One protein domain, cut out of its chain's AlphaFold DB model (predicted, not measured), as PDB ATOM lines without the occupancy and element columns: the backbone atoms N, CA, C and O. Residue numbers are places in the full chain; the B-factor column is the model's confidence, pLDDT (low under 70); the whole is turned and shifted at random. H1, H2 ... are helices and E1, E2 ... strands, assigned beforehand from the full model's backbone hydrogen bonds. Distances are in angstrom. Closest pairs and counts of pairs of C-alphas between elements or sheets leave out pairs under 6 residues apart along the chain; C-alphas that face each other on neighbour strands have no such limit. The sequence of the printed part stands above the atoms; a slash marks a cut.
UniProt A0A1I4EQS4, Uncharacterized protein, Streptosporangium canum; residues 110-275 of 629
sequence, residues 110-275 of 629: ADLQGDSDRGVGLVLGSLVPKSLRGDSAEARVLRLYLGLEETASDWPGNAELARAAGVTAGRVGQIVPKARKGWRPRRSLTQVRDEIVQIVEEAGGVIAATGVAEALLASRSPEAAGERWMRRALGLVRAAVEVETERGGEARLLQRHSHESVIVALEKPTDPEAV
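Overview. This is residues 110 to 275 of the 629 residues of an uncharacterized protein of Streptosporangium canum (UniProt A0A1I4EQS4). A small three-stranded sheet has the crossed helices H7, H8 and H9 on one face, two layers with helices on one face of a sheet, and the long H9 runs through the middle of the domain. Across H9 from the sheet lies a second cluster, H4, H5 and H6, which packs on H9 through H6, while H2 also packs on H9 and the small H1 and H3 lie at the periphery. The 166 printed residues hold nine named helices and three named strands, in the order H1 H2 H3 H4 H5 H6 H7 E1 H8 H9 E2 E3; the sheet order is E1 E3 E2, antiparallel, and the class is mostly helix. The whole is compact, with a radius of gyration of the C-alphas of 15.3 A, and rounded, spanning 49 by 37 by 31 A.

Arrangement. In the sheet, E3, residues 261 to 266, is the inner strand between E1, residues 206 to 208, and E2, residues 253 to 258. N 207 and O 264 are 2.9 A apart, and N 256 and O 263 of the hairpin E2 and E3 are 2.9 A apart, both within hydrogen-bond range. H7, residues 187 to 202, has a height over the sheet of 10.4 A and runs across the strands, at 68 degrees to E1 on the local plane. H8, residues 209 to 220, is on the same face, over none of the strands. E1, H8, H9, residues 227 to 245, and E2 form a split strand-helix-strand unit, two strands running the same way with helices and another strand between, with a right-handed crossover. H8 and H9 touch, closest at the C-alphas of Ala 213 and Ala 233, 5.0 A, only just about perpendicular at 72 degrees. H2, residues 120 to 127, touches H9 at a steep tilt of 50 degrees, the same way, closest at the C-alphas of Val 120 and Ala 233, 6.5 A. H1, residues 110 to 114, touches H2 at the C-alphas of Leu 112 and Gly 121, 4.7 A. H6, residues 169 to 183, touches H9 with residues 180 to 183 alone, closest at the C-alphas of Arg 180 and Val 243, 5.9 A. H4, residues 137 to 145, touches H5, residues 158 to 165, closest at the C-alphas of Val 141 and Ala 165, 5.6 A. H3, residues 130 to 133, touches H4 only at the corner, closest at the C-alphas of Leu 132 and Ala 139, 4.4 A. Every O i to N i+4 pair is within hydrogen-bond range in H2, H4, H5, H7, H8 and H9; H6 has 10 of 11, H1 0 of 1 but 1 of 2 O i to N i+3 pairs, and H3 is too short for an i+4 pair.

Along the chain. H9 is 26.4 A long from C-alpha 227 at (184.561, 290.605, 226.210) to C-alpha 245 at (209.283, 292.895, 217.261), H7 22.6 A and H6 21.1 A. E3 is 16.8 A long and ends at C-alpha 266, (209.456, 282.746, 221.469).

Size, cuts and confidence. The C-alphas farthest apart, those of Asp 135 and Glu 273, are 50.0 A apart. The printed part has no cut, and the link from H4 to H5, residues 146 to 157, is long. The pLDDT is under 70 at residues 110 to 118 and 129 to 135.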
ATOM      1  N   ALA A 110     187.463 306.116 231.973       48.25
ATOM      2  CA  ALA A 110     187.232 306.335 233.406       48.25
ATOM      3  C   ALA A 110     187.224 305.023 234.222       48.25
ATOM      4  O   ALA A 110     187.756 304.983 235.330       48.25
ATOM      5  N   ASP A 111     186.714 303.930 233.645       49.25
ATOM      6  CA  ASP A 111     186.693 302.584 234.247       49.25
ATOM      7  C   ASP A 111     188.081 301.956 234.472       49.25
ATOM      8  O   ASP A 111     188.195 300.928 235.137       49.25
ATOM      9  N   LEU A 112     189.152 302.552 233.937       53.94
ATOM     10  CA  LEU A 112     190.530 302.096 234.164       53.94
ATOM     11  C   LEU A 112     190.999 302.328 235.617       53.94
ATOM     12  O   LEU A 112     192.071 301.864 235.989       53.94
ATOM     13  N   GLN A 113     190.214 303.046 236.430       49.25
ATOM     14  CA  GLN A 113     190.534 303.424 237.815       49.25
ATOM     15  C   GLN A 113     190.107 302.392 238.877       49.25
ATOM     16  O   GLN A 113     190.396 302.592 240.053       49.25
ATOM     17  N   GLY A 114     189.402 301.321 238.492       45.69
ATOM     18  CA  GLY A 114     188.984 300.241 239.401       45.69
ATOM     19  C   GLY A 114     189.936 299.042 239.456       45.69
ATOM     20  O   GLY A 114     189.603 298.049 240.094       45.69
ATOM     21  N   ASP A 115     191.067 299.105 238.754       52.00
ATOM     22  CA  ASP A 115     192.020 298.003 238.615       52.00
ATOM     23  C   ASP A 115     193.158 298.115 239.645       52.00
ATOM     24  O   ASP A 115     193.497 299.215 240.084       52.00
ATOM     25  N   SER A 116     193.735 296.979 240.045       55.34
ATOM     26  CA  SER A 116     194.836 296.932 241.024       55.34
ATOM     27  C   SER A 116     196.059 297.728 240.540       55.34
ATOM     28  O   SER A 116     196.209 297.928 239.338       55.34
ATOM     29  N   ASP A 117     196.987 298.112 241.433       57.91
ATOM     30  CA  ASP A 117     198.208 298.896 241.120       57.91
ATOM     31  C   ASP A 117     199.084 298.335 239.968       57.91
ATOM     32  O   ASP A 117     199.954 299.035 239.444       57.91
ATOM     33  N   ARG A 118     198.857 297.083 239.537       65.69
ATOM     34  CA  ARG A 118     199.540 296.418 238.407       65.69
ATOM     35  C   ARG A 118     198.605 295.910 237.302       65.69
ATOM     36  O   ARG A 118     199.066 295.217 236.392       65.69
ATOM     37  N   GLY A 119     197.323 296.232 237.363       81.81
ATOM     38  CA  GLY A 119     196.315 295.686 236.472       81.81
ATOM     39  C   GLY A 119     196.419 296.154 235.016       81.81
ATOM     40  O   GLY A 119     197.039 297.178 234.702       81.81
ATOM     41  N   VAL A 120     195.815 295.385 234.107       86.25
ATOM     42  CA  VAL A 120     195.796 295.649 232.655       86.25
ATOM     43  C   VAL A 120     195.285 297.063 232.351       86.25
ATOM     44  O   VAL A 120     195.855 297.773 231.518       86.25
ATOM     45  N   GLY A 121     194.245 297.505 233.058       83.00
ATOM     46  CA  GLY A 121     193.637 298.820 232.915       83.00
ATOM     47  C   GLY A 121     194.581 299.963 233.284       83.00
ATOM     48  O   GLY A 121     194.638 300.960 232.560       83.00
ATOM     49  N   LEU A 122     195.386 299.813 234.340       82.62
ATOM     50  CA  LEU A 122     196.381 300.824 234.715       82.62
ATOM     51  C   LEU A 122     197.522 300.915 233.704       82.62
ATOM     52  O   LEU A 122     197.945 302.022 233.353       82.62
ATOM     53  N   VAL A 123     198.010 299.777 233.198       87.62
ATOM     54  CA  VAL A 123     199.058 299.794 232.169       87.62
ATOM     55  C   VAL A 123     198.531 300.476 230.912       87.62
ATOM     56  O   VAL A 123     199.176 301.407 230.426       87.62
ATOM     57  N   LEU A 124     197.338 300.107 230.438       88.00
ATOM     58  CA  LEU A 124     196.683 300.771 229.310       88.00
ATOM     59  C   LEU A 124     196.489 302.268 229.562       88.00
ATOM     60  O   LEU A 124     196.853 303.081 228.715       88.00
ATOM     61  N   GLY A 125     196.013 302.651 230.747       80.81
ATOM     62  CA  GLY A 125     195.870 304.050 231.149       80.81
ATOM     63  C   GLY A 125     197.193 304.816 231.112       80.81
ATOM     64  O   GLY A 125     197.212 305.989 230.739       80.81
ATOM     65  N   SER A 126     198.314 304.151 231.417       82.81
ATOM     66  CA  SER A 126     199.642 304.736 231.233       82.81
ATOM     67  C   SER A 126     199.950 304.939 229.750       82.81
ATOM     68  O   SER A 126     200.414 306.019 229.387       82.81
ATOM     69  N   LEU A 127     199.666 303.950 228.888       84.31
ATOM     70  CA  LEU A 127     199.936 303.950 227.442       84.31
ATOM     71  C   LEU A 127     199.115 304.973 226.660       84.31
ATOM     72  O   LEU A 127     199.565 305.401 225.600       84.31
ATOM     73  N   VAL A 128     197.979 305.413 227.194       74.38
ATOM     74  CA  VAL A 128     197.165 306.497 226.641       74.38
ATOM     75  C   VAL A 128     197.780 307.853 227.038       74.38
ATOM     76  O   VAL A 128     197.687 308.247 228.202       74.38
ATOM     77  N   PRO A 129     198.430 308.614 226.127       63.19
ATOM     78  CA  PRO A 129     198.864 309.971 226.435       63.19
ATOM     79  C   PRO A 129     197.741 310.831 227.025       63.19
ATOM     80  O   PRO A 129     196.587 310.739 226.615       63.19
ATOM     81  N   LYS A 130     198.092 311.745 227.943       59.81
ATOM     82  CA  LYS A 130     197.139 312.700 228.544       59.81
ATOM     83  C   LYS A 130     196.396 313.540 227.487       59.81
ATOM     84  O   LYS A 130     195.257 313.928 227.723       59.81
ATOM     85  N   SER A 131     197.011 313.762 226.320       47.97
ATOM     86  CA  SER A 131     196.419 314.437 225.154       47.97
ATOM     87  C   SER A 131     195.363 313.608 224.406       47.97
ATOM     88  O   SER A 131     194.608 314.172 223.620       47.97
ATOM     89  N   LEU A 132     195.254 312.298 224.663       49.41
ATOM     90  CA  LEU A 132     194.260 311.412 224.042       49.41
ATOM     91  C   LEU A 132     192.922 311.349 224.792       49.41
ATOM     92  O   LEU A 132     192.040 310.588 224.407       49.41
ATOM     93  N   ARG A 133     192.744 312.154 225.849       53.00
ATOM     94  CA  ARG A 133     191.407 312.433 226.407       53.00
ATOM     95  C   ARG A 133     190.597 313.396 225.529       53.00
ATOM     96  O   ARG A 133     189.418 313.587 225.792       53.00
ATOM     97  N   GLY A 134     191.231 314.026 224.535       55.88
ATOM     98  CA  GLY A 134     190.561 314.865 223.542       55.88
ATOM     99  C   GLY A 134     190.084 314.068 222.326       55.88
ATOM    100  O   GLY A 134     190.660 313.033 221.989       55.88
ATOM    101  N   ASP A 135     189.088 314.592 221.614       66.69
ATOM    102  CA  ASP A 135     188.460 313.985 220.425       66.69
ATOM    103  C   ASP A 135     189.321 314.024 219.144       66.69
ATOM    104  O   ASP A 135     188.825 314.057 218.019       66.69
ATOM    105  N   SER A 136     190.650 314.015 219.277       84.94
ATOM    106  CA  SER A 136     191.530 314.009 218.108       84.94
ATOM    107  C   SER A 136     191.497 312.663 217.379       84.94
ATOM    108  O   SER A 136     191.362 311.596 217.985       84.94
ATOM    109  N   ALA A 137     191.717 312.695 216.067       85.88
ATOM    110  CA  ALA A 137     191.819 311.478 215.269       85.88
ATOM    111  C   ALA A 137     192.983 310.569 215.722       85.88
ATOM    112  O   ALA A 137     192.865 309.349 215.684       85.88
ATOM    113  N   GLU A 138     194.082 311.150 216.224       87.56
ATOM    114  CA  GLU A 138     195.197 310.403 216.826       87.56
ATOM    115  C   GLU A 138     194.758 309.651 218.093       87.56
ATOM    116  O   GLU A 138     195.057 308.466 218.244       87.56
ATOM    117  N   ALA A 139     193.971 310.302 218.957       85.38
ATOM    118  CA  ALA A 139     193.369 309.687 220.140       85.38
ATOM    119  C   ALA A 139     192.443 308.530 219.804       85.38
ATOM    120  O   ALA A 139     192.498 307.491 220.458       85.38
ATOM    121  N   ARG A 140     191.601 308.699 218.786       88.31
ATOM    122  CA  ARG A 140     190.674 307.654 218.356       88.31
ATOM    123  C   ARG A 140     191.406 306.447 217.769       88.31
ATOM    124  O   ARG A 140     191.132 305.326 218.179       88.31
ATOM    125  N   VAL A 141     192.394 306.665 216.892       92.50
ATOM    126  CA  VAL A 141     193.228 305.577 216.341       92.50
ATOM    127  C   VAL A 141     193.888 304.770 217.457       92.50
ATOM    128  O   VAL A 141     193.869 303.543 217.412       92.50
ATOM    129  N   LEU A 142     194.444 305.434 218.475       92.12
ATOM    130  CA  LEU A 142     195.112 304.743 219.579       92.12
ATOM    131  C   LEU A 142     194.134 304.046 220.537       92.12
ATOM    132  O   LEU A 142     194.466 302.976 221.037       92.12
ATOM    133  N   ARG A 143     192.926 304.585 220.757       90.38
ATOM    134  CA  ARG A 143     191.864 303.896 221.514       90.38
ATOM    135  C   ARG A 143     191.433 302.596 220.833       90.38
ATOM    136  O   ARG A 143     191.381 301.567 221.498       90.38
ATOM    137  N   LEU A 144     191.207 302.631 219.520       92.69
ATOM    138  CA  LEU A 144     190.882 301.444 218.721       92.69
ATOM    139  C   LEU A 144     192.042 300.439 218.711       92.69
ATOM    140  O   LEU A 144     191.842 299.254 218.942       92.69
ATOM    141  N   TYR A 145     193.278 300.914 218.518       93.69
ATOM    142  CA  TYR A 145     194.474 300.063 218.522       93.69
ATOM    143  C   TYR A 145     194.683 299.332 219.860       93.69
ATOM    144  O   TYR A 145     195.082 298.171 219.871       93.69
ATOM    145  N   LEU A 146     194.417 300.008 220.984       92.56
ATOM    146  CA  LEU A 146     194.574 299.469 222.339       92.56
ATOM    147  C   LEU A 146     193.348 298.678 222.834       92.56
ATOM    148  O   LEU A 146     193.304 298.308 224.007       92.56
ATOM    149  N   GLY A 147     192.341 298.444 221.984       91.75
ATOM    150  CA  GLY A 147     191.122 297.724 222.367       91.75
ATOM    151  C   GLY A 147     190.266 298.464 223.404       91.75
ATOM    152  O   GLY A 147     189.484 297.846 224.127       91.75
ATOM    153  N   LEU A 148     190.428 299.787 223.519       88.69
ATOM    154  CA  LEU A 148     189.589 300.623 224.379       88.69
ATOM    155  C   LEU A 148     188.229 300.890 223.741       88.69
ATOM    156  O   LEU A 148     187.272 301.021 224.485       88.69
ATOM    157  N   GLU A 149     188.166 300.906 222.410       88.56
ATOM    158  CA  GLU A 149     186.945 300.964 221.602       88.56
ATOM    159  C   GLU A 149     186.794 299.676 220.782       88.56
ATOM    160  O   GLU A 149     187.761 298.935 220.597       88.56
ATOM    161  N   GLU A 150     185.578 299.395 220.314       88.00
ATOM    162  CA  GLU A 150     185.274 298.209 219.506       88.00
ATOM    163  C   GLU A 150     185.736 298.350 218.052       88.00
ATOM    164  O   GLU A 150     185.614 299.406 217.428       88.00
ATOM    165  N   THR A 151     186.247 297.245 217.513       89.50
ATOM    166  CA  THR A 151     186.631 297.069 216.110       89.50
ATOM    167  C   THR A 151     185.953 295.827 215.541       89.50
ATOM    168  O   THR A 151     185.355 295.050 216.281       89.50
ATOM    169  N   ALA A 152     185.984 295.663 214.218       86.75
ATOM    170  CA  ALA A 152     185.366 294.507 213.572       86.75
ATOM    171  C   ALA A 152     186.174 293.225 213.817       86.75
ATOM    172  O   ALA A 152     185.595 292.146 213.878       86.75
ATOM    173  N   SER A 153     187.497 293.345 213.949       86.81
ATOM    174  CA  SER A 153     188.383 292.259 214.359       86.81
ATOM    175  C   SER A 153     189.062 292.558 215.693       86.81
ATOM    176  O   SER A 153     189.269 293.717 216.058       86.81
ATOM    177  N   ASP A 154     189.463 291.501 216.397       84.38
ATOM    178  CA  ASP A 154     190.199 291.586 217.661       84.38
ATOM    179  C   ASP A 154     191.647 292.082 217.487       84.38
ATOM    180  O   ASP A 154     192.267 292.584 218.427       84.38
ATOM    181  N   TRP A 155     192.192 291.976 216.269       89.81
ATOM    182  CA  TRP A 155     193.527 292.461 215.914       89.81
ATOM    183  C   TRP A 155     193.491 293.310 214.631       89.81
ATOM    184  O   TRP A 155     193.944 292.881 213.564       89.81
ATOM    185  N   PRO A 156     192.969 294.547 214.705       90.56
ATOM    186  CA  PRO A 156     192.638 295.338 213.526       90.56
ATOM    187  C   PRO A 156     193.881 295.829 212.779       90.56
ATOM    188  O   PRO A 156     194.770 296.475 213.345       90.56
ATOM    189  N   GLY A 157     193.932 295.575 211.472       90.81
ATOM    190  CA  GLY A 157     194.974 296.107 210.592       90.81
ATOM    191  C   GLY A 157     194.856 297.623 210.370       90.81
ATOM    192  O   GLY A 157     193.843 298.248 210.685       90.81
ATOM    193  N   ASN A 158     195.871 298.235 209.748       93.31
ATOM    194  CA  ASN A 158     195.895 299.691 209.524       93.31
ATOM    195  C   ASN A 158     194.692 300.209 208.713       93.31
ATOM    196  O   ASN A 158     194.204 301.302 208.980       93.31
ATOM    197  N   ALA A 159     194.204 299.435 207.738       93.44
ATOM    198  CA  ALA A 159     193.041 299.806 206.926       93.44
ATOM    199  C   ALA A 159     191.724 299.780 207.722       93.44
ATOM    200  O   ALA A 159     190.819 300.572 207.465       93.44
ATOM    201  N   GLU A 160     191.606 298.880 208.695       94.31
ATOM    202  CA  GLU A 160     190.443 298.805 209.576       94.31
ATOM    203  C   GLU A 160     190.445 299.954 210.582       94.31
ATOM    204  O   GLU A 160     189.461 300.688 210.666       94.31
ATOM    205  N   LEU A 161     191.583 300.184 211.245       94.62
ATOM    206  CA  LEU A 161     191.775 301.321 212.148       94.62
ATOM    207  C   LEU A 161     191.490 302.655 211.446       94.62
ATOM    208  O   LEU A 161     190.847 303.534 212.012       94.62
ATOM    209  N   ALA A 162     191.935 302.792 210.196       94.62
ATOM    210  CA  ALA A 162     191.700 303.973 209.376       94.62
ATOM    211  C   ALA A 162     190.205 304.221 209.139       94.62
ATOM    212  O   ALA A 162     189.718 305.319 209.408       94.62
ATOM    213  N   ARG A 163     189.466 303.188 208.706       94.69
ATOM    214  CA  ARG A 163     188.010 303.268 208.501       94.69
ATOM    215  C   ARG A 163     187.272 303.607 209.794       94.69
ATOM    216  O   ARG A 163     186.461 304.525 209.796       94.69
ATOM    217  N   ALA A 164     187.584 302.914 210.888       92.25
ATOM    218  CA  ALA A 164     186.916 303.107 212.174       92.25
ATOM    219  C   ALA A 164     187.201 304.485 212.803       92.25
ATOM    220  O   ALA A 164     186.334 305.049 213.473       92.25
ATOM    221  N   ALA A 165     188.388 305.054 212.570       91.19
ATOM    222  CA  ALA A 165     188.764 306.378 213.065       91.19
ATOM    223  C   ALA A 165     188.432 307.537 212.106       91.19
ATOM    224  O   ALA A 165     188.592 308.694 212.496       91.19
ATOM    225  N   GLY A 166     187.994 307.258 210.872       93.06
ATOM    226  CA  GLY A 166     187.731 308.281 209.855       93.06
ATOM    227  C   GLY A 166     188.997 308.958 209.312       93.06
ATOM    228  O   GLY A 166     188.983 310.152 209.022       93.06
ATOM    229  N   VAL A 167     190.107 308.221 209.197       95.00
ATOM    230  CA  VAL A 167     191.397 308.718 208.676       95.00
ATOM    231  C   VAL A 167     191.932 307.835 207.549       95.00
ATOM    232  O   VAL A 167     191.364 306.797 207.228       95.00
ATOM    233  N   THR A 168     193.055 308.219 206.938       94.56
ATOM    234  CA  THR A 168     193.730 307.397 205.923       94.56
ATOM    235  C   THR A 168     194.610 306.313 206.557       94.56
ATOM    236  O   THR A 168     195.183 306.504 207.632       94.56
ATOM    237  N   ALA A 169     194.804 305.182 205.865       93.19
ATOM    238  CA  ALA A 169     195.712 304.117 206.315       93.19
ATOM    239  C   ALA A 169     197.165 304.605 206.468       93.19
ATOM    240  O   ALA A 169     197.858 304.208 207.404       93.19
ATOM    241  N   GLY A 170     197.606 305.531 205.606       94.25
ATOM    242  CA  GLY A 170     198.908 306.189 205.737       94.25
ATOM    243  C   GLY A 170     199.027 307.010 207.023       94.25
ATOM    244  O   GLY A 170     200.069 306.984 207.674       94.25
ATOM    245  N   ARG A 171     197.947 307.678 207.454       93.12
ATOM    246  CA  ARG A 171     197.930 308.410 208.726       93.12
ATOM    247  C   ARG A 171     198.041 307.468 209.925       93.12
ATOM    248  O   ARG A 171     198.800 307.763 210.845       93.12
ATOM    249  N   VAL A 172     197.368 306.317 209.896       94.56
ATOM    250  CA  VAL A 172     197.545 305.261 210.914       94.56
ATOM    251  C   VAL A 172     198.996 304.769 210.941       94.56
ATOM    252  O   VAL A 172     199.595 304.689 212.012       94.56
ATOM    253  N   GLY A 173     199.592 304.549 209.763       94.12
ATOM    254  CA  GLY A 173     201.001 304.178 209.604       94.12
ATOM    255  C   GLY A 173     202.008 305.213 210.125       94.12
ATOM    256  O   GLY A 173     203.160 304.863 210.351       94.12
ATOM    257  N   GLN A 174     201.599 306.462 210.370       93.50
ATOM    258  CA  GLN A 174     202.412 307.468 211.069       93.50
ATOM    259  C   GLN A 174     202.164 307.461 212.584       93.50
ATOM    260  O   GLN A 174     203.104 307.568 213.370       93.50
ATOM    261  N   ILE A 175     200.895 307.358 212.995       93.25
ATOM    262  CA  ILE A 175     200.471 307.450 214.399       93.25
ATOM    263  C   ILE A 175     201.006 306.271 215.216       93.25
ATOM    264  O   ILE A 175     201.628 306.479 216.259       93.25
ATOM    265  N   VAL A 176     200.781 305.038 214.752       93.56
ATOM    266  CA  VAL A 176     201.061 303.840 215.555       93.56
ATOM    267  C   VAL A 176     202.566 303.649 215.799       93.56
ATOM    268  O   VAL A 176     202.943 303.526 216.967       93.56
ATOM    269  N   PRO A 177     203.465 303.721 214.794       93.31
ATOM    270  CA  PRO A 177     204.904 303.599 215.051       93.31
ATOM    271  C   PRO A 177     205.444 304.710 215.963       93.31
ATOM    272  O   PRO A 177     206.280 304.460 216.833       93.31
ATOM    273  N   LYS A 178     204.933 305.944 215.824       92.88
ATOM    274  CA  LYS A 178     205.290 307.058 216.717       92.88
ATOM    275  C   LYS A 178     204.886 306.764 218.164       92.88
ATOM    276  O   LYS A 178     205.674 307.020 219.077       92.88
ATOM    277  N   ALA A 179     203.690 306.214 218.380       92.44
ATOM    278  CA  ALA A 179     203.217 305.822 219.702       92.44
ATOM    279  C   ALA A 179     204.067 304.689 220.298       92.44
ATOM    280  O   ALA A 179     204.563 304.835 221.416       92.44
ATOM    281  N   ARG A 180     204.342 303.624 219.529       93.56
ATOM    282  CA  ARG A 180     205.201 302.502 219.953       93.56
ATOM    283  C   ARG A 180     206.608 302.953 220.343       93.56
ATOM    284  O   ARG A 180     207.088 302.574 221.414       93.56
ATOM    285  N   LYS A 181     207.223 303.867 219.581       92.56
ATOM    286  CA  LYS A 181     208.511 304.490 219.945       92.56
ATOM    287  C   LYS A 181     208.455 305.188 221.310       92.56
ATOM    288  O   LYS A 181     209.404 305.096 222.084       92.56
ATOM    289  N   GLY A 182     207.345 305.862 221.620       90.88
ATOM    290  CA  GLY A 182     207.112 306.505 222.919       90.88
ATOM    291  C   GLY A 182     206.750 305.540 224.055       90.88
ATOM    292  O   GLY A 182     206.907 305.883 225.231       90.88
ATOM    293  N   TRP A 183     206.264 304.340 223.735       93.19
ATOM    294  CA  TRP A 183     205.941 303.301 224.711       93.19
ATOM    295  C   TRP A 183     207.129 302.401 225.052       93.19
ATOM    296  O   TRP A 183     207.241 301.969 226.196       93.19
ATOM    297  N   ARG A 184     208.043 302.175 224.101       92.00
ATOM    298  CA  ARG A 184     209.231 301.323 224.257       92.00
ATOM    299  C   ARG A 184     210.043 301.566 225.544       92.00
ATOM    300  O   ARG A 184     210.367 300.573 226.186       92.00
ATOM    301  N   PRO A 185     210.362 302.809 225.966       91.56
ATOM    302  CA  PRO A 185     211.150 303.039 227.183       91.56
ATOM    303  C   PRO A 185     210.330 302.972 228.485       91.56
ATOM    304  O   PRO A 185     210.865 303.217 229.566       91.56
ATOM    305  N   ARG A 186     209.019 302.699 228.429       91.88
ATOM    306  CA  ARG A 186     208.166 302.719 229.623       91.88
ATOM    307  C   ARG A 186     208.340 301.443 230.431       91.88
ATOM    308  O   ARG A 186     208.127 300.338 229.929       91.88
ATOM    309  N   ARG A 187     208.639 301.605 231.722       91.44
ATOM    310  CA  ARG A 187     208.814 300.486 232.660       91.44
ATOM    311  C   ARG A 187     207.580 299.583 232.734       91.44
ATOM    312  O   ARG A 187     207.738 298.370 232.749       91.44
ATOM    313  N   SER A 188     206.376 300.159 232.726       90.38
ATOM    314  CA  SER A 188     205.119 299.399 232.772       90.38
ATOM    315  C   SER A 188     204.958 298.458 231.576       90.38
ATOM    316  O   SER A 188     204.624 297.293 231.761       90.38
ATOM    317  N   LEU A 189     205.258 298.925 230.357       93.19
ATOM    318  CA  LEU A 189     205.200 298.079 229.162       93.19
ATOM    319  C   LEU A 189     206.356 297.076 229.103       93.19
ATOM    320  O   LEU A 189     206.178 295.972 228.609       93.19
ATOM    321  N   THR A 190     207.531 297.447 229.615       93.50
ATOM    322  CA  THR A 190     208.679 296.530 229.699       93.50
ATOM    323  C   THR A 190     208.348 295.328 230.583       93.50
ATOM    324  O   THR A 190     208.546 294.201 230.153       93.50
ATOM    325  N   GLN A 191     207.733 295.555 231.750       93.50
ATOM    326  CA  GLN A 191     207.265 294.476 232.629       93.50
ATOM    327  C   GLN A 191     206.250 293.559 231.941       93.50
ATOM    328  O   GLN A 191     206.370 292.345 232.030       93.50
ATOM    329  N   VAL A 192     205.285 294.127 231.208       95.19
ATOM    330  CA  VAL A 192     204.323 293.325 230.433       95.19
ATOM    331  C   VAL A 192     205.029 292.502 229.357       95.19
ATOM    332  O   VAL A 192     204.694 291.342 229.170       95.19
ATOM    333  N   ARG A 193     206.018 293.066 228.656       95.75
ATOM    334  CA  ARG A 193     206.800 292.323 227.655       95.75
ATOM    335  C   ARG A 193     207.556 291.149 228.276       95.75
ATOM    336  O   ARG A 193     207.562 290.074 227.690       95.75
ATOM    337  N   ASP A 194     208.160 291.344 229.445       95.50
ATOM    338  CA  ASP A 194     208.869 290.280 230.163       95.50
ATOM    339  C   ASP A 194     207.913 289.167 230.618       95.50
ATOM    340  O   ASP A 194     208.211 287.990 230.440       95.50
ATOM    341  N   GLU A 195     206.727 289.525 231.109       96.62
ATOM    342  CA  GLU A 195     205.690 288.551 231.465       96.62
ATOM    343  C   GLU A 195     205.134 287.808 230.247       96.62
ATOM    344  O   GLU A 195     204.916 286.607 230.322       96.62
ATOM    345  N   ILE A 196     204.945 288.475 229.102       97.88
ATOM    346  CA  ILE A 196     204.520 287.795 227.867       97.88
ATOM    347  C   ILE A 196     205.571 286.774 227.429       97.88
ATOM    348  O   ILE A 196     205.207 285.675 227.022       97.88
ATOM    349  N   VAL A 197     206.862 287.108 227.528       97.12
ATOM    350  CA  VAL A 197     207.947 286.155 227.249       97.12
ATOM    351  C   VAL A 197     207.840 284.934 228.165       97.12
ATOM    352  O   VAL A 197     207.882 283.815 227.662       97.12
ATOM    353  N   GLN A 198     207.619 285.135 229.468       96.88
ATOM    354  CA  GLN A 198     207.417 284.037 230.422       96.88
ATOM    355  C   GLN A 198     206.179 283.197 230.088       96.88
ATOM    356  O   GLN A 198     206.273 281.976 230.026       96.88
ATOM    357  N   ILE A 199     205.043 283.832 229.787       97.38
ATOM    358  CA  ILE A 199     203.799 283.147 229.404       97.38
ATOM    359  C   ILE A 199     204.012 282.285 228.154       97.38
ATOM    360  O   ILE A 199     203.557 281.144 228.099       97.38
ATOM    361  N   VAL A 200     204.700 282.813 227.137       97.12
ATOM    362  CA  VAL A 200     204.973 282.078 225.892       97.12
ATOM    363  C   VAL A 200     205.951 280.930 226.152       97.12
ATOM    364  O   VAL A 200     205.762 279.842 225.612       97.12
ATOM    365  N   GLU A 201     206.960 281.126 227.003       95.44
ATOM    366  CA  GLU A 201     207.898 280.075 227.408       95.44
ATOM    367  C   GLU A 201     207.192 278.941 228.176       95.44
ATOM    368  O   GLU A 201     207.311 277.777 227.793       95.44
ATOM    369  N   GLU A 202     206.359 279.263 229.170       95.00
ATOM    370  CA  GLU A 202     205.538 278.304 229.933       95.00
ATOM    371  C   GLU A 202     204.482 277.586 229.075       95.00
ATOM    372  O   GLU A 202     204.051 276.463 229.377       95.00
ATOM    373  N   ALA A 203     204.056 278.222 227.980       93.19
ATOM    374  CA  ALA A 203     203.172 277.628 226.988       93.19
ATOM    375  C   ALA A 203     203.882 276.633 226.055       93.19
ATOM    376  O   ALA A 203     203.198 275.957 225.289       93.19
ATOM    377  N   GLY A 204     205.212 276.501 226.135       92.94
ATOM    378  CA  GLY A 204     206.020 275.633 225.270       92.94
ATOM    379  C   GLY A 204     206.607 276.346 224.049       92.94
ATOM    380  O   GLY A 204     206.933 275.705 223.053       92.94
ATOM    381  N   GLY A 205     206.730 277.674 224.108       95.44
ATOM    382  CA  GLY A 205     207.403 278.506 223.111       95.44
ATOM    383  C   GLY A 205     206.499 279.068 222.014       95.44
ATOM    384  O   GLY A 205     206.936 279.947 221.277       95.44
ATOM    385  N   VAL A 206     205.248 278.618 221.886       97.00
ATOM    386  CA  VAL A 206     204.311 279.134 220.875       97.00
ATOM    387  C   VAL A 206     202.867 279.067 221.358       97.00
ATOM    388  O   VAL A 206     202.420 278.056 221.892       97.00
ATOM    389  N   ILE A 207     202.126 280.160 221.177       97.06
ATOM    390  CA  ILE A 207     200.754 280.311 221.676       97.06
ATOM    391  C   ILE A 207     199.984 281.354 220.852       97.06
ATOM    392  O   ILE A 207     200.567 282.242 220.233       97.06
ATOM    393  N   ALA A 208     198.655 281.270 220.838       96.31
ATOM    394  CA  ALA A 208     197.811 282.328 220.290       96.31
ATOM    395  C   ALA A 208     197.829 283.586 221.178       96.31
ATOM    396  O   ALA A 208     197.856 283.495 222.405       96.31
ATOM    397  N   ALA A 209     197.736 284.770 220.572       96.62
ATOM    398  CA  ALA A 209     197.689 286.045 221.286       96.62
ATOM    399  C   ALA A 209     196.496 286.148 222.255       96.62
ATOM    400  O   ALA A 209     196.607 286.793 223.296       96.62
ATOM    401  N   THR A 210     195.385 285.471 221.952       94.38
ATOM    402  CA  THR A 210     194.231 285.313 222.852       94.38
ATOM    403  C   THR A 210     194.601 284.575 224.134       94.38
ATOM    404  O   THR A 210     194.287 285.059 225.215       94.38
ATOM    405  N   GLY A 211     195.365 283.484 224.041       95.00
ATOM    406  CA  GLY A 211     195.870 282.763 225.214       95.00
ATOM    407  C   GLY A 211     196.830 283.605 226.063       95.00
ATOM    408  O   GLY A 211     196.790 283.545 227.290       95.00
ATOM    409  N   VAL A 212     197.644 284.462 225.432       97.44
ATOM    410  CA  VAL A 212     198.479 285.438 226.159       97.44
ATOM    411  C   VAL A 212     197.612 286.467 226.889       97.44
ATOM    412  O   VAL A 212     197.870 286.782 228.050       97.44
ATOM    413  N   ALA A 213     196.569 286.983 226.235       96.06
ATOM    414  CA  ALA A 213     195.645 287.945 226.831       96.06
ATOM    415  C   ALA A 213     194.865 287.342 228.014       96.06
ATOM    416  O   ALA A 213     194.733 287.996 229.048       96.06
ATOM    417  N   GLU A 214     194.417 286.090 227.898       94.00
ATOM    418  CA  GLU A 214     193.788 285.327 228.982       94.00
ATOM    419  C   GLU A 214     194.724 285.170 230.187       94.00
ATOM    420  O   GLU A 214     194.334 285.480 231.315       94.00
ATOM    421  N   ALA A 215     195.976 284.759 229.957       95.12
ATOM    422  CA  ALA A 215     196.973 284.610 231.016       95.12
ATOM    423  C   ALA A 215     197.314 285.951 231.698       95.12
ATOM    424  O   ALA A 215     197.459 286.013 232.923       95.12
ATOM    425  N   LEU A 216     197.383 287.049 230.937       94.31
ATOM    426  CA  LEU A 216     197.575 288.391 231.495       94.31
ATOM    427  C   LEU A 216     196.377 288.855 232.327       94.31
ATOM    428  O   LEU A 216     196.576 289.447 233.386       94.31
ATOM    429  N   LEU A 217     195.142 288.587 231.892       92.69
ATOM    430  CA  LEU A 217     193.954 288.902 232.692       92.69
ATOM    431  C   LEU A 217     193.946 288.108 233.996       92.69
ATOM    432  O   LEU A 217     193.786 288.702 235.059       92.69
ATOM    433  N   ALA A 218     194.191 286.800 233.929       90.94
ATOM    434  CA  ALA A 218     194.215 285.938 235.106       90.94
ATOM    435  C   ALA A 218     195.274 286.370 236.136       90.94
ATOM    436  O   ALA A 218     195.019 286.321 237.338       90.94
ATOM    437  N   SER A 219     196.447 286.819 235.676       89.12
ATOM    438  CA  SER A 219     197.561 287.210 236.549       89.12
ATOM    439  C   SER A 219     197.487 288.655 237.061       89.12
ATOM    440  O   SER A 219     197.842 288.908 238.211       89.12
ATOM    441  N   ARG A 220     197.034 289.616 236.243       87.25
ATOM    442  CA  ARG A 220     197.049 291.053 236.587       87.25
ATOM    443  C   ARG A 220     195.704 291.611 237.035       87.25
ATOM    444  O   ARG A 220     195.677 292.565 237.811       87.25
ATOM    445  N   SER A 221     194.607 291.047 236.541       86.75
ATOM    446  CA  SER A 221     193.255 291.571 236.748       86.75
ATOM    447  C   SER A 221     192.242 290.422 236.907       86.75
ATOM    448  O   SER A 221     191.330 290.301 236.097       86.75
ATOM    449  N   PRO A 222     192.350 289.571 237.946       82.88
ATOM    450  CA  PRO A 222     191.499 288.382 238.099       82.88
ATOM    451  C   PRO A 222     190.006 288.704 238.284       82.88
ATOM    452  O   PRO A 222     189.146 287.877 237.993       82.88
ATOM    453  N   GLU A 223     189.680 289.915 238.746       79.31
ATOM    454  CA  GLU A 223     188.297 290.398 238.862       79.31
ATOM    455  C   GLU A 223     187.734 290.938 237.531       79.31
ATOM    456  O   GLU A 223     186.534 291.212 237.421       79.31
ATOM    457  N   ALA A 224     188.582 291.107 236.511       79.81
ATOM    458  CA  ALA A 224     188.191 291.587 235.197       79.81
ATOM    459  C   ALA A 224     187.586 290.450 234.366       79.81
ATOM    460  O   ALA A 224     188.267 289.509 233.970       79.81
ATOM    461  N   ALA A 225     186.293 290.565 234.061       75.62
ATOM    462  CA  ALA A 225     185.561 289.577 233.276       75.62
ATOM    463  C   ALA A 225     184.774 290.224 232.128       75.62
ATOM    464  O   ALA A 225     184.316 291.366 232.227       75.62
ATOM    465  N   GLY A 226     184.573 289.457 231.056       82.50
ATOM    466  CA  GLY A 226     183.776 289.839 229.889       82.50
ATOM    467  C   GLY A 226     184.600 290.301 228.684       82.50
ATOM    468  O   GLY A 226     185.780 290.637 228.793       82.50
ATOM    469  N   GLU A 227     183.945 290.342 227.523       84.81
ATOM    470  CA  GLU A 227     184.561 290.605 226.210       84.81
ATOM    471  C   GLU A 227     185.336 291.923 226.159       84.81
ATOM    472  O   GLU A 227     186.416 292.005 225.581       84.81
ATOM    473  N   ARG A 228     184.840 292.954 226.845       87.50
ATOM    474  CA  ARG A 228     185.522 294.248 226.939       87.50
ATOM    475  C   ARG A 228     186.918 294.143 227.555       87.50
ATOM    476  O   ARG A 228     187.840 294.814 227.099       87.50
ATOM    477  N   TRP A 229     187.081 293.341 228.605       88.75
ATOM    478  CA  TRP A 229     188.384 293.154 229.245       88.75
ATOM    479  C   TRP A 229     189.304 292.272 228.408       88.75
ATOM    480  O   TRP A 229     190.493 292.575 228.318       88.75
ATOM    481  N   MET A 230     188.747 291.273 227.720       91.44
ATOM    482  CA  MET A 230     189.484 290.485 226.730       91.44
ATOM    483  C   MET A 230     190.061 291.369 225.619       91.44
ATOM    484  O   MET A 230     191.264 291.349 225.374       91.44
ATOM    485  N   ARG A 231     189.233 292.234 225.023       92.19
ATOM    486  CA  ARG A 231     189.638 293.190 223.979       92.19
ATOM    487  C   ARG A 231     190.780 294.104 224.429       92.19
ATOM    488  O   ARG A 231     191.743 294.322 223.702       92.19
ATOM    489  N   ARG A 232     190.694 294.616 225.658       91.75
ATOM    490  CA  ARG A 232     191.729 295.458 226.279       91.75
ATOM    491  C   ARG A 232     193.037 294.709 226.486       91.75
ATOM    492  O   ARG A 232     194.103 295.236 226.177       91.75
ATOM    493  N   ALA A 233     192.961 293.487 227.007       94.75
ATOM    494  CA  ALA A 233     194.131 292.644 227.194       94.75
ATOM    495  C   ALA A 233     194.790 292.309 225.850       94.75
ATOM    496  O   ALA A 233     196.001 292.456 225.727       94.75
ATOM    497  N   LEU A 234     194.006 291.987 224.817       95.12
ATOM    498  CA  LEU A 234     194.498 291.796 223.450       95.12
ATOM    499  C   LEU A 234     195.181 293.051 222.891       95.12
ATOM    500  O   LEU A 234     196.279 292.956 222.348       95.12
ATOM    501  N   GLY A 235     194.598 294.235 223.090       94.69
ATOM    502  CA  GLY A 235     195.223 295.504 222.709       94.69
ATOM    503  C   GLY A 235     196.550 295.768 223.432       94.69
ATOM    504  O   GLY A 235     197.504 296.270 222.829       94.69
ATOM    505  N   LEU A 236     196.654 295.382 224.709       95.56
ATOM    506  CA  LEU A 236     197.901 295.455 225.472       95.56
ATOM    507  C   LEU A 236     198.944 294.444 224.968       95.56
ATOM    508  O   LEU A 236     200.102 294.824 224.777       95.56
ATOM    509  N   VAL A 237     198.543 293.193 224.708       97.06
ATOM    510  CA  VAL A 237     199.399 292.158 224.099       97.06
ATOM    511  C   VAL A 237     199.934 292.656 222.766       97.06
ATOM    512  O   VAL A 237     201.141 292.632 222.549       97.06
ATOM    513  N   ARG A 238     199.070 293.202 221.909       95.75
ATOM    514  CA  ARG A 238     199.462 293.804 220.637       95.75
ATOM    515  C   ARG A 238     200.499 294.901 220.804       95.75
ATOM    516  O   ARG A 238     201.526 294.880 220.132       95.75
ATOM    517  N   ALA A 239     200.261 295.854 221.704       95.50
ATOM    518  CA  ALA A 239     201.218 296.921 221.972       95.50
ATOM    519  C   ALA A 239     202.581 296.371 222.425       95.50
ATOM    520  O   ALA A 239     203.614 296.845 221.955       95.50
ATOM    521  N   ALA A 240     202.586 295.374 223.309       96.44
ATOM    522  CA  ALA A 240     203.800 294.771 223.842       96.44
ATOM    523  C   ALA A 240     204.562 293.941 222.795       96.44
ATOM    524  O   ALA A 240     205.767 294.139 222.636       96.44
ATOM    525  N   VAL A 241     203.868 293.066 222.061       96.25
ATOM    526  CA  VAL A 241     204.454 292.203 221.026       96.25
ATOM    527  C   VAL A 241     204.988 293.044 219.871       96.25
ATOM    528  O   VAL A 241     206.145 292.878 219.499       96.25
ATOM    529  N   GLU A 242     204.221 294.009 219.351       95.06
ATOM    530  CA  GLU A 242     204.698 294.858 218.252       95.06
ATOM    531  C   GLU A 242     205.926 295.693 218.676       95.06
ATOM    532  O   GLU A 242     206.892 295.784 217.919       95.06
ATOM    533  N   VAL A 243     205.960 296.222 219.908       95.19
ATOM    534  CA  VAL A 243     207.152 296.904 220.456       95.19
ATOM    535  C   VAL A 243     208.348 295.956 220.615       95.19
ATOM    536  O   VAL A 243     209.483 296.386 220.411       95.19
ATOM    537  N   GLU A 244     208.132 294.691 220.988       93.38
ATOM    538  CA  GLU A 244     209.201 293.686 221.047       93.38
ATOM    539  C   GLU A 244     209.742 293.381 219.643       93.38
ATOM    540  O   GLU A 244     210.955 293.409 219.454       93.38
ATOM    541  N   THR A 245     208.869 293.186 218.647       89.69
ATOM    542  CA  THR A 245     209.283 292.895 217.261       89.69
ATOM    543  C   THR A 245     210.082 294.035 216.618       89.69
ATOM    544  O   THR A 245     210.999 293.794 215.836       89.69
ATOM    545  N   GLU A 246     209.817 295.290 216.997       90.25
ATOM    546  CA  GLU A 246     210.568 296.466 216.529       90.25
ATOM    547  C   GLU A 246     212.004 296.549 217.077       90.25
ATOM    548  O   GLU A 246     212.766 297.447 216.703       90.25
ATOM    549  N   ARG A 247     212.404 295.637 217.970       86.00
ATOM    550  CA  ARG A 247     213.787 295.549 218.458       86.00
ATOM    551  C   ARG A 247     214.735 294.859 217.479       86.00
ATOM    552  O   ARG A 247     215.940 294.893 217.713       86.00
ATOM    553  N   GLY A 248     214.228 294.288 216.386       83.75
ATOM    554  CA  GLY A 248     215.056 293.629 215.378       83.75
ATOM    555  C   GLY A 248     215.751 292.394 215.947       83.75
ATOM    556  O   GLY A 248     215.098 291.568 216.571       83.75
ATOM    557  N   GLY A 249     217.070 292.281 215.773       79.62
ATOM    558  CA  GLY A 249     217.852 291.114 216.215       79.62
ATOM    559  C   GLY A 249     217.863 290.851 217.729       79.62
ATOM    560  O   GLY A 249     218.339 289.810 218.153       79.62
ATOM    561  N   GLU A 250     217.333 291.763 218.550       85.62
ATOM    562  CA  GLU A 250     217.139 291.552 219.994       85.62
ATOM    563  C   GLU A 250     215.700 291.151 220.370       85.62
ATOM    564  O   GLU A 250     215.356 291.115 221.557       85.62
ATOM    565  N   ALA A 251     214.814 290.959 219.388       90.44
ATOM    566  CA  ALA A 251     213.429 290.601 219.645       90.44
ATOM    567  C   ALA A 251     213.360 289.211 220.287       90.44
ATOM    568  O   ALA A 251     213.916 288.247 219.775       90.44
ATOM    569  N   ARG A 252     212.651 289.122 221.415       94.94
ATOM    570  CA  ARG A 252     212.407 287.852 222.123       94.94
ATOM    571  C   ARG A 252     211.102 287.173 221.715       94.94
ATOM    572  O   ARG A 252     210.784 286.091 222.192       94.94
ATOM    573  N   LEU A 253     210.309 287.852 220.892       96.06
ATOM    574  CA  LEU A 253     209.010 287.395 220.427       96.06
ATOM    575  C   LEU A 253     208.911 287.649 218.930       96.06
ATOM    576  O   LEU A 253     209.272 288.726 218.452       96.06
ATOM    577  N   LEU A 254     208.347 286.684 218.221       94.62
ATOM    578  CA  LEU A 254     207.891 286.812 216.847       94.62
ATOM    579  C   LEU A 254     206.376 286.647 216.810       94.62
ATOM    580  O   LEU A 254     205.779 286.032 217.693       94.62
ATOM    581  N   GLN A 255     205.748 287.176 215.766       94.75
ATOM    582  CA  GLN A 255     204.322 286.990 215.548       94.75
ATOM    583  C   GLN A 255     204.014 286.665 214.092       94.75
ATOM    584  O   GLN A 255     204.715 287.104 213.176       94.75
ATOM    585  N   ARG A 256     202.917 285.942 213.872       93.75
ATOM    586  CA  ARG A 256     202.362 285.695 212.544       93.75
ATOM    587  C   ARG A 256     200.844 285.760 212.581       93.75
ATOM    588  O   ARG A 256     200.209 285.177 213.454       93.75
ATOM    589  N   HIS A 257     200.270 286.446 211.600       91.50
ATOM    590  CA  HIS A 257     198.826 286.467 211.400       91.50
ATOM    591  C   HIS A 257     198.348 285.138 210.805       91.50
ATOM    592  O   HIS A 257     198.937 284.636 209.846       91.50
ATOM    593  N   SER A 258     197.263 284.604 211.356       86.31
ATOM    594  CA  SER A 258     196.576 283.397 210.908       86.31
ATOM    595  C   SER A 258     195.072 283.658 210.853       86.31
ATOM    596  O   SER A 258     194.383 283.519 211.856       86.31
ATOM    597  N   HIS A 259     194.570 284.057 209.683       81.62
ATOM    598  CA  HIS A 259     193.167 284.426 209.448       81.62
ATOM    599  C   HIS A 259     192.608 285.382 210.527       81.62
ATOM    600  O   HIS A 259     192.925 286.569 210.478       81.62
ATOM    601  N   GLU A 260     191.839 284.888 211.505       81.62
ATOM    602  CA  GLU A 260     191.254 285.694 212.597       81.62
ATOM    603  C   GLU A 260     192.135 285.810 213.850       81.62
ATOM    604  O   GLU A 260     191.812 286.553 214.770       81.62
ATOM    605  N   SER A 261     193.249 285.083 213.912       88.94
ATOM    606  CA  SER A 261     194.117 285.000 215.087       88.94
ATOM    607  C   SER A 261     195.533 285.485 214.794       88.94
ATOM    608  O   SER A 261     195.991 285.549 213.651       88.94
ATOM    609  N   VAL A 262     196.268 285.804 215.857       94.88
ATOM    610  CA  VAL A 262     197.710 286.062 215.804       94.88
ATOM    611  C   VAL A 262     198.407 285.014 216.653       94.88
ATOM    612  O   VAL A 262     198.035 284.807 217.806       94.88
ATOM    613  N   ILE A 263     199.406 284.348 216.084       97.38
ATOM    614  CA  ILE A 263     200.253 283.389 216.792       97.38
ATOM    615  C   ILE A 263     201.535 284.100 217.199       97.38
ATOM    616  O   ILE A 263     202.160 284.761 216.370       97.38
ATOM    617  N   VAL A 264     201.914 283.959 218.465       97.81
ATOM    618  CA  VAL A 264     203.131 284.510 219.059       97.81
ATOM    619  C   VAL A 264     204.079 283.353 219.359       97.81
ATOM    620  O   VAL A 264     203.667 282.345 219.934       97.81
ATOM    621  N   ALA A 265     205.340 283.492 218.963       97.06
ATOM    622  CA  ALA A 265     206.390 282.515 219.219       97.06
ATOM    623  C   ALA A 265     207.570 283.161 219.943       97.06
ATOM    624  O   ALA A 265     207.862 284.341 219.746       97.06
ATOM    625  N   LEU A 266     208.237 282.372 220.774       96.25
ATOM    626  CA  LEU A 266     209.456 282.746 221.469       96.25
ATOM    627  C   LEU A 266     210.629 282.769 220.488       96.25
ATOM    628  O   LEU A 266     210.746 281.898 219.632       96.25
ATOM    629  N   GLU A 267     211.507 283.746 220.660       93.06
ATOM    630  CA  GLU A 267     212.791 283.849 219.973       93.06
ATOM    631  C   GLU A 267     213.873 284.028 221.039       93.06
ATOM    632  O   GLU A 267     213.740 284.868 221.934       93.06
ATOM    633  N   LYS A 268     214.944 283.234 220.973       89.38
ATOM    634  CA  LYS A 268     216.080 283.331 221.901       89.38
ATOM    635  C   LYS A 268     217.322 283.792 221.132       89.38
ATOM    636  O   LYS A 268     218.187 282.977 220.834       89.38
ATOM    637  N   PRO A 269     217.459 285.099 220.833       79.12
ATOM    638  CA  PRO A 269     218.519 285.602 219.951       79.12
ATOM    639  C   PRO A 269     219.943 285.374 220.486       79.12
ATOM    640  O   PRO A 269     220.913 285.478 219.743       79.12
ATOM    641  N   THR A 270     220.085 285.088 221.782       82.25
ATOM    642  CA  THR A 270     221.368 284.825 222.445       82.25
ATOM    643  C   THR A 270     221.706 283.339 222.578       82.25
ATOM    644  O   THR A 270     222.776 283.030 223.093       82.25
ATOM    645  N   ASP A 271     220.814 282.432 222.175       82.94
ATOM    646  CA  ASP A 271     220.972 280.983 222.334       82.94
ATOM    647  C   ASP A 271     220.915 280.285 220.960       82.94
ATOM    648  O   ASP A 271     219.823 280.057 220.440       82.94
ATOM    649  N   PRO A 272     222.072 279.962 220.347       78.62
ATOM    650  CA  PRO A 272     222.127 279.332 219.025       78.62
ATOM    651  C   PRO A 272     221.515 277.927 218.960       78.62
ATOM    652  O   PRO A 272     221.191 277.467 217.869       78.62
ATOM    653  N   GLU A 273     221.379 277.245 220.100       83.25
ATOM    654  CA  GLU A 273     220.815 275.892 220.192       83.25
ATOM    655  C   GLU A 273     219.293 275.918 220.415       83.25
ATOM    656  O   GLU A 273     218.627 274.879 220.368       83.25
ATOM    657  N   ALA A 274     218.717 277.098 220.665       87.81
ATOM    658  CA  ALA A 274     217.283 277.248 220.824       87.81
ATOM    659  C   ALA A 274     216.548 277.040 219.496       87.81
ATOM    660  O   ALA A 274     217.015 277.409 218.420       87.81
ATOM    661  N   VAL A 275     215.333 276.497 219.589       91.75
ATOM    662  CA  VAL A 275     214.445 276.370 218.430       91.75
ATOM    663  C   VAL A 275     214.120 277.765 217.890       91.75
ATOM    664  O   VAL A 275     213.582 278.577 218.651       91.75
TER     665      VAL A 275